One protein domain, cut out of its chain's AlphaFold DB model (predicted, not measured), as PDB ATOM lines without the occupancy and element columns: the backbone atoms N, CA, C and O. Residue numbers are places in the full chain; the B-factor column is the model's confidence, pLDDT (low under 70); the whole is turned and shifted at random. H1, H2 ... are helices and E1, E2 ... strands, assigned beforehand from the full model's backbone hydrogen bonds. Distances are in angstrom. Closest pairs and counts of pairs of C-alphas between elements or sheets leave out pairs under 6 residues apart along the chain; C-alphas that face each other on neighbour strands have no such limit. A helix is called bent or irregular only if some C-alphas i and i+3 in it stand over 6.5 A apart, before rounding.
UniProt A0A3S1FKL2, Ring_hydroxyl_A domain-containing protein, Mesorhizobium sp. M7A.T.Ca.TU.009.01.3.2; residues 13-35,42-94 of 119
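AT A GLANCE: This is residues 13 to 35 and 42 to 94 of the 119 residues of the protein "Ring_hydroxyl_A domain-containing protein" of Mesorhizobium sp. M7A.T.Ca.TU.009.01.3.2 (UniProt A0A3S1FKL2). One long helix, H1, runs the length of the domain, with a small antiparallel sheet of four strands over one side of it; H1 runs along the sheet's long edge strand E4 and extends past the sheet. The other face of the sheet has no named helix on it, and the shorter strands E1, E2 and E3 step away from H1 one after another. The printed part has 76 residues, with four named strands and then one named helix in the order E1, E2, E3, E4, H1; the sheet's order is E1 - E2 - E3 - E4, and the class is mixed, helices and strands. The whole is loose, with a radius of gyration of the C-alphas of 15.8 A, and is a rod that spans 52 by 25 by 19 A.

IN THESE COORDINATES: E1 is residues 14 to 18, 13.2 A from first to last C-alpha, and begins with C-alpha 14 at (2.910, -0.386, -47.116). E2 is residues 22 to 27, 16.8 A long, and E3 is residues 30 to 35, 17.5 A long. E4, residues 43 to 52, is the longest strand at 29.7 A, and its C-alpha 43 is at (18.692, -19.936, -58.467). H1, residues 57 to 89, is 47.4 A long and ends with C-alpha 89 at (13.747, -31.752, -56.189). H1 is irregular: C-alphas 58 and 61 are 7.4 A apart.

HOW THE PARTS SIT: E1 and E2 form a hairpin, antiparallel at 169 degrees, with N 16 and O 24 within hydrogen-bond range at 2.8 A. E2 and E3 form the next hairpin, at 166 degrees, with N 25 and O 32 2.8 A apart. These three strands are a meander, each strand the antiparallel neighbour of the one before. E3 and E4 are antiparallel at 161 degrees, with N 49 and O 33 2.8 A apart. E1 and E4 are the edge strands and are apart. The sheet is twisted, its C-alphas lying up to 4.4 A off their best plane. H1 is on one face of the sheet in two layers, a helix on one face of a sheet, at a height over the sheet of 8.8 A. It lies over E4 and only just over E3, on which 3 of its C-alphas fall. On the local plane its line and that of E4 stand at 18 degrees, along the strands. The closest C-alphas of E4 and H1 are those of Phe 50 and Val 67, 7.3 A apart. In H1, 27 of 29 O i to N i+4 pairs are within hydrogen-bond range.

THE WHOLE: The two C-alphas farthest apart are those of Glu 58 and Gly 91, at 52.2 A. Residues 36 to 41 are not printed, and C-alphas 35 and 42 are 16.8 A apart across this cut, in the link from E3 to E4. The links E1 to E2, E2 to E3 and E4 to H1 are tight. Residues 56 to 62, of which 57 to 62 belong to H1, stand free. The mean pLDDT of the printed part is 93.7, and no printed residue is under 70.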
ATOM      1  N   GLY A  13       4.072   0.172 -42.341       70.44
ATOM      2  CA  GLY A  13       4.546   0.191 -43.721       70.44
ATOM      3  C   GLY A  13       3.473  -0.220 -44.726       70.44
ATOM      4  O   GLY A  13       2.523  -0.931 -44.397       70.44
ATOM      5  N   LYS A  14       3.634   0.205 -45.979       84.50
ATOM      6  CA  LYS A  14       2.910  -0.386 -47.116       84.50
ATOM      7  C   LYS A  14       3.885  -1.254 -47.887       84.50
ATOM      8  O   LYS A  14       4.938  -0.769 -48.282       84.50
ATOM      9  N   TRP A  15       3.507  -2.504 -48.122       89.62
ATOM     10  CA  TRP A  15       4.226  -3.397 -49.016       89.62
ATOM     11  C   TRP A  15       3.403  -3.617 -50.279       89.62
ATOM     12  O   TRP A  15       2.206  -3.914 -50.215       89.62
ATOM     13  N   LEU A  16       4.046  -3.436 -51.421       92.12
ATOM     14  CA  LEU A  16       3.475  -3.622 -52.741       92.12
ATOM     15  C   LEU A  16       4.353  -4.604 -53.504       92.12
ATOM     16  O   LEU A  16       5.577  -4.543 -53.429       92.12
ATOM     17  N   TRP A  17       3.714  -5.459 -54.288       93.62
ATOM     18  CA  TRP A  17       4.375  -6.286 -55.285       93.62
ATOM     19  C   TRP A  17       3.728  -6.037 -56.634       93.62
ATOM     20  O   TRP A  17       2.513  -5.829 -56.728       93.62
ATOM     21  N   MET A  18       4.548  -6.060 -57.672       92.19
ATOM     22  CA  MET A  18       4.107  -5.875 -59.036       92.19
ATOM     23  C   MET A  18       4.758  -6.919 -59.939       92.19
ATOM     24  O   MET A  18       5.964  -7.171 -59.897       92.19
ATOM     25  N   TRP A  19       3.913  -7.495 -60.792       94.06
ATOM     26  CA  TRP A  19       4.332  -8.371 -61.873       94.06
ATOM     27  C   TRP A  19       5.351  -7.657 -62.790       94.06
ATOM     28  O   TRP A  19       5.126  -6.498 -63.143       94.06
ATOM     29  N   PRO A  20       6.433  -8.324 -63.228       94.00
ATOM     30  CA  PRO A  20       6.700  -9.744 -63.003       94.00
ATOM     31  C   PRO A  20       7.363 -10.069 -61.666       94.00
ATOM     32  O   PRO A  20       7.126 -11.147 -61.129       94.00
ATOM     33  N   ASN A  21       8.185  -9.178 -61.114       94.12
ATOM     34  CA  ASN A  21       9.131  -9.606 -60.090       94.12
ATOM     35  C   ASN A  21       9.726  -8.484 -59.222       94.12
ATOM     36  O   ASN A  21      10.875  -8.604 -58.788       94.12
ATOM     37  N   TRP A  22       8.995  -7.399 -58.955       94.00
ATOM     38  CA  TRP A  22       9.524  -6.318 -58.116       94.00
ATOM     39  C   TRP A  22       8.597  -5.927 -56.964       94.00
ATOM     40  O   TRP A  22       7.380  -6.104 -57.036       94.00
ATOM     41  N   THR A  23       9.188  -5.415 -55.883       94.88
ATOM     42  CA  THR A  23       8.468  -4.965 -54.682       94.88
ATOM     43  C   THR A  23       8.822  -3.533 -54.306       94.88
ATOM     44  O   THR A  23       9.921  -3.062 -54.602       94.88
ATOM     45  N   LEU A  24       7.894  -2.858 -53.628       94.94
ATOM     46  CA  LEU A  24       8.093  -1.574 -52.962       94.94
ATOM     47  C   LEU A  24       7.621  -1.689 -51.517       94.94
ATOM     48  O   LEU A  24       6.448  -1.967 -51.266       94.94
ATOM     49  N   SER A  25       8.517  -1.403 -50.582       93.06
ATOM     50  CA  SER A  25       8.197  -1.266 -49.166       93.06
ATOM     51  C   SER A  25       8.367   0.189 -48.757       93.06
ATOM     52  O   SER A  25       9.458   0.740 -48.878       93.06
ATOM     53  N   LEU A  26       7.305   0.808 -48.255       91.06
ATOM     54  CA  LEU A  26       7.337   2.141 -47.660       91.06
ATOM     55  C   LEU A  26       7.410   2.022 -46.146       91.06
ATOM     56  O   LEU A  26       6.694   1.203 -45.564       91.06
ATOM     57  N   PHE A  27       8.224   2.864 -45.522       87.56
ATOM     58  CA  PHE A  27       8.391   2.902 -44.080       87.56
ATOM     59  C   PHE A  27       8.700   4.300 -43.572       87.56
ATOM     60  O   PHE A  27       8.929   5.222 -44.350       87.56
ATOM     61  N   ASP A  28       8.667   4.473 -42.255       86.19
ATOM     62  CA  ASP A  28       8.924   5.785 -41.677       86.19
ATOM     63  C   ASP A  28      10.355   6.250 -41.990       86.19
ATOM     64  O   ASP A  28      11.328   5.541 -41.728       86.19
ATOM     65  N   GLY A  29      10.477   7.417 -42.618       90.00
ATOM     66  CA  GLY A  29      11.758   7.974 -43.053       90.00
ATOM     67  C   GLY A  29      12.368   7.370 -44.327       90.00
ATOM     68  O   GLY A  29      13.470   7.781 -44.706       90.00
ATOM     69  N   GLY A  30      11.701   6.442 -45.028       93.56
ATOM     70  CA  GLY A  30      12.269   5.881 -46.255       93.56
ATOM     71  C   GLY A  30      11.439   4.839 -47.002       93.56
ATOM     72  O   GLY A  30      10.251   4.621 -46.771       93.56
ATOM     73  N   MET A  31      12.098   4.197 -47.962       95.75
ATOM     74  CA  MET A  31      11.543   3.091 -48.731       95.75
ATOM     75  C   MET A  31      12.630   2.117 -49.169       95.75
ATOM     76  O   MET A  31      13.813   2.457 -49.221       95.75
ATOM     77  N   ASN A  32      12.231   0.903 -49.535       95.50
ATOM     78  CA  ASN A  32      13.074   0.019 -50.324       95.50
ATOM     79  C   ASN A  32      12.329  -0.511 -51.543       95.50
ATOM     80  O   ASN A  32      11.120  -0.731 -51.506       95.50
ATOM     81  N   VAL A  33      13.080  -0.704 -52.618       96.50
ATOM     82  CA  VAL A  33      12.632  -1.399 -53.821       96.50
ATOM     83  C   VAL A  33      13.454  -2.666 -53.944       96.50
ATOM     84  O   VAL A  33      14.675  -2.615 -53.770       96.50
ATOM     85  N   SER A  34      12.813  -3.786 -54.276       95.56
ATOM     86  CA  SER A  34      13.538  -5.010 -54.602       95.56
ATOM     87  C   SER A  34      13.158  -5.594 -55.952       95.56
ATOM     88  O   SER A  34      12.034  -5.419 -56.417       95.56
ATOM     89  N   ARG A  35      14.107  -6.294 -56.583       95.94
ATOM     90  CA  ARG A  35      13.868  -7.146 -57.759       95.94
ATOM     91  C   ARG A  35      14.239  -8.588 -57.443       95.94
ATOM     92  O   ARG A  35      15.293  -8.806 -56.854       95.94
ATOM     93  N   HIS A  42      17.027 -23.201 -60.509       94.00
ATOM     94  CA  HIS A  42      17.330 -23.481 -59.100       94.00
ATOM     95  C   HIS A  42      17.991 -22.291 -58.387       94.00
ATOM     96  O   HIS A  42      18.502 -22.449 -57.280       94.00
ATOM     97  N   HIS A  43      18.028 -21.114 -59.021       95.12
ATOM     98  CA  HIS A  43      18.692 -19.936 -58.467       95.12
ATOM     99  C   HIS A  43      17.911 -18.657 -58.751       95.12
ATOM    100  O   HIS A  43      17.354 -18.463 -59.835       95.12
ATOM    101  N   THR A  44      17.863 -17.773 -57.761       95.44
ATOM    102  CA  THR A  44      17.186 -16.481 -57.847       95.44
ATOM    103  C   THR A  44      17.981 -15.455 -57.060       95.44
ATOM    104  O   THR A  44      18.269 -15.670 -55.885       95.44
ATOM    105  N   ASP A  45      18.264 -14.324 -57.698       95.12
ATOM    106  CA  ASP A  45      18.953 -13.201 -57.075       95.12
ATOM    107  C   ASP A  45      17.933 -12.164 -56.617       95.12
ATOM    108  O   ASP A  45      17.087 -11.722 -57.402       95.12
ATOM    109  N   GLN A  46      18.033 -11.711 -55.367       94.75
ATOM    110  CA  GLN A  46      17.226 -10.600 -54.868       94.75
ATOM    111  C   GLN A  46      18.094  -9.369 -54.628       94.75
ATOM    112  O   GLN A  46      19.045  -9.391 -53.851       94.75
ATOM    113  N   HIS A  47      17.754  -8.275 -55.301       95.50
ATOM    114  CA  HIS A  47      18.494  -7.020 -55.215       95.50
ATOM    115  C   HIS A  47      17.640  -6.006 -54.471       95.50
ATOM    116  O   HIS A  47      16.572  -5.663 -54.972       95.50
ATOM    117  N   TYR A  48      18.105  -5.516 -53.323       95.75
ATOM    118  CA  TYR A  48      17.442  -4.452 -52.568       95.75
ATOM    119  C   TYR A  48      18.150  -3.118 -52.752       95.75
ATOM    120  O   TYR A  48      19.366  -3.015 -52.591       95.75
ATOM    121  N   HIS A  49      17.362  -2.081 -53.000       96.75
ATOM    122  CA  HIS A  49      17.798  -0.694 -52.983       96.75
ATOM    123  C   HIS A  49      17.034   0.045 -51.893       96.75
ATOM    124  O   HIS A  49      15.804   0.075 -51.913       96.75
ATOM    125  N   PHE A  50      17.763   0.632 -50.949       96.69
ATOM    126  CA  PHE A  50      17.193   1.406 -49.851       96.69
ATOM    127  C   PHE A  50      17.364   2.897 -50.118       96.69
ATOM    128  O   PHE A  50      18.445   3.352 -50.492       96.69
ATOM    129  N   PHE A  51      16.295   3.647 -49.884       97.00
ATOM    130  CA  PHE A  51      16.241   5.091 -50.029       97.00
ATOM    131  C   PHE A  51      15.768   5.683 -48.707       97.00
ATOM    132  O   PHE A  51      14.753   5.256 -48.157       97.00
ATOM    133  N   PHE A  52      16.499   6.670 -48.205       96.56
ATOM    134  CA  PHE A  52      16.198   7.343 -46.948       96.56
ATOM    135  C   PHE A  52      16.032   8.833 -47.210       96.56
ATOM    136  O   PHE A  52      16.794   9.406 -47.987       96.56
ATOM    137  N   ALA A  53      15.032   9.442 -46.576       96.50
ATOM    138  CA  ALA A  53      14.790  10.875 -46.703       96.50
ATOM    139  C   ALA A  53      15.893  11.694 -46.015       96.50
ATOM    140  O   ALA A  53      16.335  12.704 -46.554       96.50
ATOM    141  N   ASP A  54      16.362  11.229 -44.852       96.12
ATOM    142  CA  ASP A  54      17.487  11.825 -44.137       96.12
ATOM    143  C   ASP A  54      18.777  11.020 -44.358       96.12
ATOM    144  O   ASP A  54      18.865   9.832 -44.024       96.12
ATOM    145  N   ILE A  55      19.783  11.693 -44.915       95.69
ATOM    146  CA  ILE A  55      21.108  11.150 -45.232       95.69
ATOM    147  C   ILE A  55      22.228  11.760 -44.378       95.69
ATOM    148  O   ILE A  55      23.400  11.493 -44.644       95.69
ATOM    149  N   ALA A  56      21.889  12.538 -43.345       97.31
ATOM    150  CA  ALA A  56      22.856  13.118 -42.420       97.31
ATOM    151  C   ALA A  56      23.716  12.034 -41.738       97.31
ATOM    152  O   ALA A  56      23.323  10.863 -41.632       97.31
ATOM    153  N   ALA A  57      24.926  12.395 -41.308       96.38
ATOM    154  CA  ALA A  57      25.880  11.438 -40.743       96.38
ATOM    155  C   ALA A  57      25.372  10.847 -39.416       96.38
ATOM    156  O   ALA A  57      25.557   9.659 -39.143       96.38
ATOM    157  N   GLU A  58      24.653  11.654 -38.644       96.62
ATOM    158  CA  GLU A  58      24.074  11.350 -37.337       96.62
ATOM    159  C   GLU A  58      23.030  10.231 -37.419       96.62
ATOM    160  O   GLU A  58      22.892   9.428 -36.499       96.62
ATOM    161  N   THR A  59      22.318  10.121 -38.543       94.69
ATOM    162  CA  THR A  59      21.287   9.097 -38.756       94.69
ATOM    163  C   THR A  59      21.811   7.824 -39.427       94.69
ATOM    164  O   THR A  59      21.039   6.896 -39.686       94.69
ATOM    165  N   SER A  60      23.127   7.716 -39.650       96.12
ATOM    166  CA  SER A  60      23.765   6.549 -40.284       96.12
ATOM    167  C   SER A  60      23.494   5.227 -39.562       96.12
ATOM    168  O   SER A  60      23.146   4.240 -40.214       96.12
ATOM    169  N   GLU A  61      23.580   5.202 -38.231       96.00
ATOM    170  CA  GLU A  61      23.340   3.990 -37.442       96.00
ATOM    171  C   GLU A  61      21.876   3.536 -37.538       96.00
ATOM    172  O   GLU A  61      21.595   2.348 -37.702       96.00
ATOM    173  N   SER A  62      20.934   4.483 -37.499       92.94
ATOM    174  CA  SER A  62      19.503   4.195 -37.654       92.94
ATOM    175  C   SER A  62      19.203   3.601 -39.035       92.94
ATOM    176  O   SER A  62      18.580   2.541 -39.129       92.94
ATOM    177  N   ARG A  63      19.745   4.199 -40.109       95.25
ATOM    178  CA  ARG A  63      19.624   3.656 -41.474       95.25
ATOM    179  C   ARG A  63      20.196   2.245 -41.576       95.25
ATOM    180  O   ARG A  63      19.554   1.360 -42.142       95.25
ATOM    181  N   ALA A  64      21.376   2.011 -41.000       95.56
ATOM    182  CA  ALA A  64      22.000   0.691 -40.985       95.56
ATOM    183  C   ALA A  64      21.122  -0.343 -40.259       95.56
ATOM    184  O   ALA A  64      20.929  -1.444 -40.777       95.56
ATOM    185  N   LYS A  65      20.518   0.020 -39.118       93.88
ATOM    186  CA  LYS A  65      19.554  -0.835 -38.404       93.88
ATOM    187  C   LYS A  65      18.333  -1.165 -39.265       93.88
ATOM    188  O   LYS A  65      17.952  -2.333 -39.324       93.88
ATOM    189  N   SER A  66      17.758  -0.198 -39.984       91.75
ATOM    190  CA  SER A  66      16.630  -0.447 -40.900       91.75
ATOM    191  C   SER A  66      16.987  -1.414 -42.032       91.75
ATOM    192  O   SER A  66      16.212  -2.328 -42.331       91.75
ATOM    193  N   VAL A  67      18.171  -1.252 -42.638       94.88
ATOM    194  CA  VAL A  67      18.673  -2.164 -43.679       94.88
ATOM    195  C   VAL A  67      18.852  -3.569 -43.109       94.88
ATOM    196  O   VAL A  67      18.310  -4.524 -43.659       94.88
ATOM    197  N   GLN A  68      19.569  -3.711 -41.990       95.50
ATOM    198  CA  GLN A  68      19.854  -5.026 -41.413       95.50
ATOM    199  C   GLN A  68      18.598  -5.738 -40.911       95.50
ATOM    200  O   GLN A  68      18.475  -6.941 -41.119       95.50
ATOM    201  N   GLY A  69      17.647  -5.009 -40.320       92.25
ATOM    202  CA  GLY A  69      16.357  -5.567 -39.911       92.25
ATOM    203  C   GLY A  69      15.560  -6.103 -41.101       92.25
ATOM    204  O   GLY A  69      15.059  -7.222 -41.051       92.25
ATOM    205  N   THR A  70      15.521  -5.355 -42.208       90.75
ATOM    206  CA  THR A  70      14.868  -5.814 -43.445       90.75
ATOM    207  C   THR A  70      15.559  -7.060 -44.002       90.75
ATOM    208  O   THR A  70      14.901  -8.045 -44.321       90.75
ATOM    209  N   LEU A  71      16.894  -7.050 -44.080       93.44
ATOM    210  CA  LEU A  71      17.663  -8.189 -44.586       93.44
ATOM    211  C   LEU A  71      17.571  -9.424 -43.679       93.44
ATOM    212  O   LEU A  71      17.737 -10.534 -44.169       93.44
ATOM    213  N   ALA A  72      17.331  -9.270 -42.374       94.31
ATOM    214  CA  ALA A  72      17.106 -10.401 -41.476       94.31
ATOM    215  C   ALA A  72      15.826 -11.163 -41.849       94.31
ATOM    216  O   ALA A  72      15.901 -12.367 -42.066       94.31
ATOM    217  N   VAL A  73      14.710 -10.452 -42.045       91.12
ATOM    218  CA  VAL A  73      13.435 -11.050 -42.485       91.12
ATOM    219  C   VAL A  73      13.588 -11.733 -43.848       91.12
ATOM    220  O   VAL A  73      13.174 -12.872 -44.026       91.12
ATOM    221  N   VAL A  74      14.279 -11.095 -44.794       92.19
ATOM    222  CA  VAL A  74      14.534 -11.683 -46.123       92.19
ATOM    223  C   VAL A  74      15.315 -13.000 -46.042       92.19
ATOM    224  O   VAL A  74      15.066 -13.925 -46.812       92.19
ATOM    225  N   ARG A  75      16.261 -13.122 -45.102       94.00
ATOM    226  CA  ARG A  75      17.006 -14.376 -44.906       94.00
ATOM    227  C   ARG A  75      16.119 -15.501 -44.364       94.00
ATOM    228  O   ARG A  75      16.385 -16.656 -44.685       94.00
ATOM    229  N   GLU A  76      15.088 -15.185 -43.580       95.62
ATOM    230  CA  GLU A  76      14.094 -16.172 -43.135       95.62
ATOM    231  C   GLU A  76      13.300 -16.711 -44.335       95.62
ATOM    232  O   GLU A  76      13.191 -17.927 -44.504       95.62
ATOM    233  N   ASP A  77      12.854 -15.822 -45.230       93.94
ATOM    234  CA  ASP A  77      12.160 -16.205 -46.466       93.94
ATOM    235  C   ASP A  77      13.039 -17.098 -47.361       93.94
ATOM    236  O   ASP A  77      12.573 -18.104 -47.902       93.94
ATOM    237  N   TYR A  78      14.337 -16.790 -47.480       93.44
ATOM    238  CA  TYR A  78      15.278 -17.611 -48.251       93.44
ATOM    239  C   TYR A  78      15.386 -19.042 -47.740       93.44
ATOM    240  O   TYR A  78      15.431 -19.970 -48.551       93.44
ATOM    241  N   ALA A  79      15.428 -19.233 -46.420       94.81
ATOM    242  CA  ALA A  79      15.491 -20.567 -45.837       94.81
ATOM    243  C   ALA A  79      14.245 -21.381 -46.221       94.81
ATOM    244  O   ALA A  79      14.367 -22.505 -46.704       94.81
ATOM    245  N   ILE A  80      13.055 -20.778 -46.125       95.31
ATOM    246  CA  ILE A  80      11.791 -21.420 -46.513       95.31
ATOM    247  C   ILE A  80      11.793 -21.781 -48.004       95.31
ATOM    248  O   ILE A  80      11.449 -22.912 -48.365       95.31
ATOM    249  N   CYS A  81      12.198 -20.862 -48.885       95.06
ATOM    250  CA  CYS A  81      12.269 -21.126 -50.324       95.06
ATOM    251  C   CYS A  81      13.253 -22.256 -50.656       95.06
ATOM    252  O   CYS A  81      12.916 -23.149 -51.435       95.06
ATOM    253  N   ALA A  82      14.445 -22.249 -50.055       94.31
ATOM    254  CA  ALA A  82      15.456 -23.274 -50.284       94.31
ATOM    255  C   ALA A  82      14.991 -24.654 -49.802       94.31
ATOM    256  O   ALA A  82      15.204 -25.654 -50.490       94.31
ATOM    257  N   ASP A  83      14.339 -24.723 -48.644       94.69
ATOM    258  CA  ASP A  83      13.811 -25.967 -48.083       94.69
ATOM    259  C   ASP A  83      12.667 -26.515 -48.941       94.69
ATOM    260  O   ASP A  83      12.647 -27.699 -49.285       94.69
ATOM    261  N   THR A  84      11.767 -25.634 -49.380       93.75
ATOM    262  CA  THR A  84      10.678 -25.987 -50.296       93.75
ATOM    263  C   THR A  84      11.233 -26.514 -51.623       93.75
ATOM    264  O   THR A  84      10.790 -27.555 -52.107       93.75
ATOM    265  N   HIS A  85      12.256 -25.860 -52.187       94.50
ATOM    266  CA  HIS A  85      12.916 -26.303 -53.422       94.50
ATOM    267  C   HIS A  85      13.565 -27.682 -53.292       94.50
ATOM    268  O   HIS A  85      13.437 -28.510 -54.194       94.50
ATOM    269  N   ARG A  86      14.207 -27.980 -52.153       94.69
ATOM    270  CA  ARG A  86      14.757 -29.323 -51.899       94.69
ATOM    271  C   ARG A  86      13.665 -30.389 -51.849       94.69
ATOM    272  O   ARG A  86      13.870 -31.469 -52.396       94.69
ATOM    273  N   ASN A  87      12.501 -30.086 -51.275       94.25
ATOM    274  CA  ASN A  87      11.366 -31.015 -51.263       94.25
ATOM    275  C   ASN A  87      10.802 -31.267 -52.670       94.25
ATOM    276  O   ASN A  87      10.485 -32.413 -52.994       94.25
ATOM    277  N   TYR A  88      10.726 -30.233 -53.517       92.81
ATOM    278  CA  TYR A  88      10.379 -30.394 -54.933       92.81
ATOM    279  C   TYR A  88      11.386 -31.291 -55.658       92.81
ATOM    280  O   TYR A  88      10.995 -32.265 -56.296       92.81
ATOM    281  N   ALA A  89      12.683 -30.999 -55.525       93.75
ATOM    282  CA  ALA A  89      13.747 -31.752 -56.189       93.75
ATOM    283  C   ALA A  89      13.820 -33.220 -55.729       93.75
ATOM    284  O   ALA A  89      14.154 -34.096 -56.522       93.75
ATOM    285  N   ALA A  90      13.478 -33.498 -54.469       95.62
ATOM    286  CA  ALA A  90      13.416 -34.850 -53.917       95.62
ATOM    287  C   ALA A  90      12.135 -35.622 -54.295       95.62
ATOM    288  O   ALA A  90      12.008 -36.791 -53.938       95.62
ATOM    289  N   GLY A  91      11.168 -34.986 -54.969       95.00
ATOM    290  CA  GLY A  91       9.871 -35.594 -55.288       95.00
ATOM    291  C   GLY A  91       8.960 -35.804 -54.072       95.00
ATOM    292  O   GLY A  91       7.976 -36.533 -54.160       95.00
ATOM    293  N   ALA A  92       9.271 -35.177 -52.934       92.50
ATOM    294  CA  ALA A  92       8.512 -35.308 -51.689       92.50
ATOM    295  C   ALA A  92       7.272 -34.394 -51.637       92.50
ATOM    296  O   ALA A  92       6.454 -34.507 -50.725       92.50
ATOM    297  N   TYR A  93       7.139 -33.472 -52.593       90.12
ATOM    298  CA  TYR A  93       6.034 -32.522 -52.665       90.12
ATOM    299  C   TYR A  93       4.991 -32.934 -53.711       90.12
ATOM    300  O   TYR A  93       5.327 -33.237 -54.855       90.12
ATOM    301  N   SER A  94       3.717 -32.842 -53.334       90.50
ATOM    302  CA  SER A  94       2.572 -32.879 -54.247       90.50
ATOM    303  C   SER A  94       1.767 -31.594 -54.079       90.50
ATOM    304  O   SER A  94       1.555 -31.140 -52.951       90.50
TER     305      SER A  94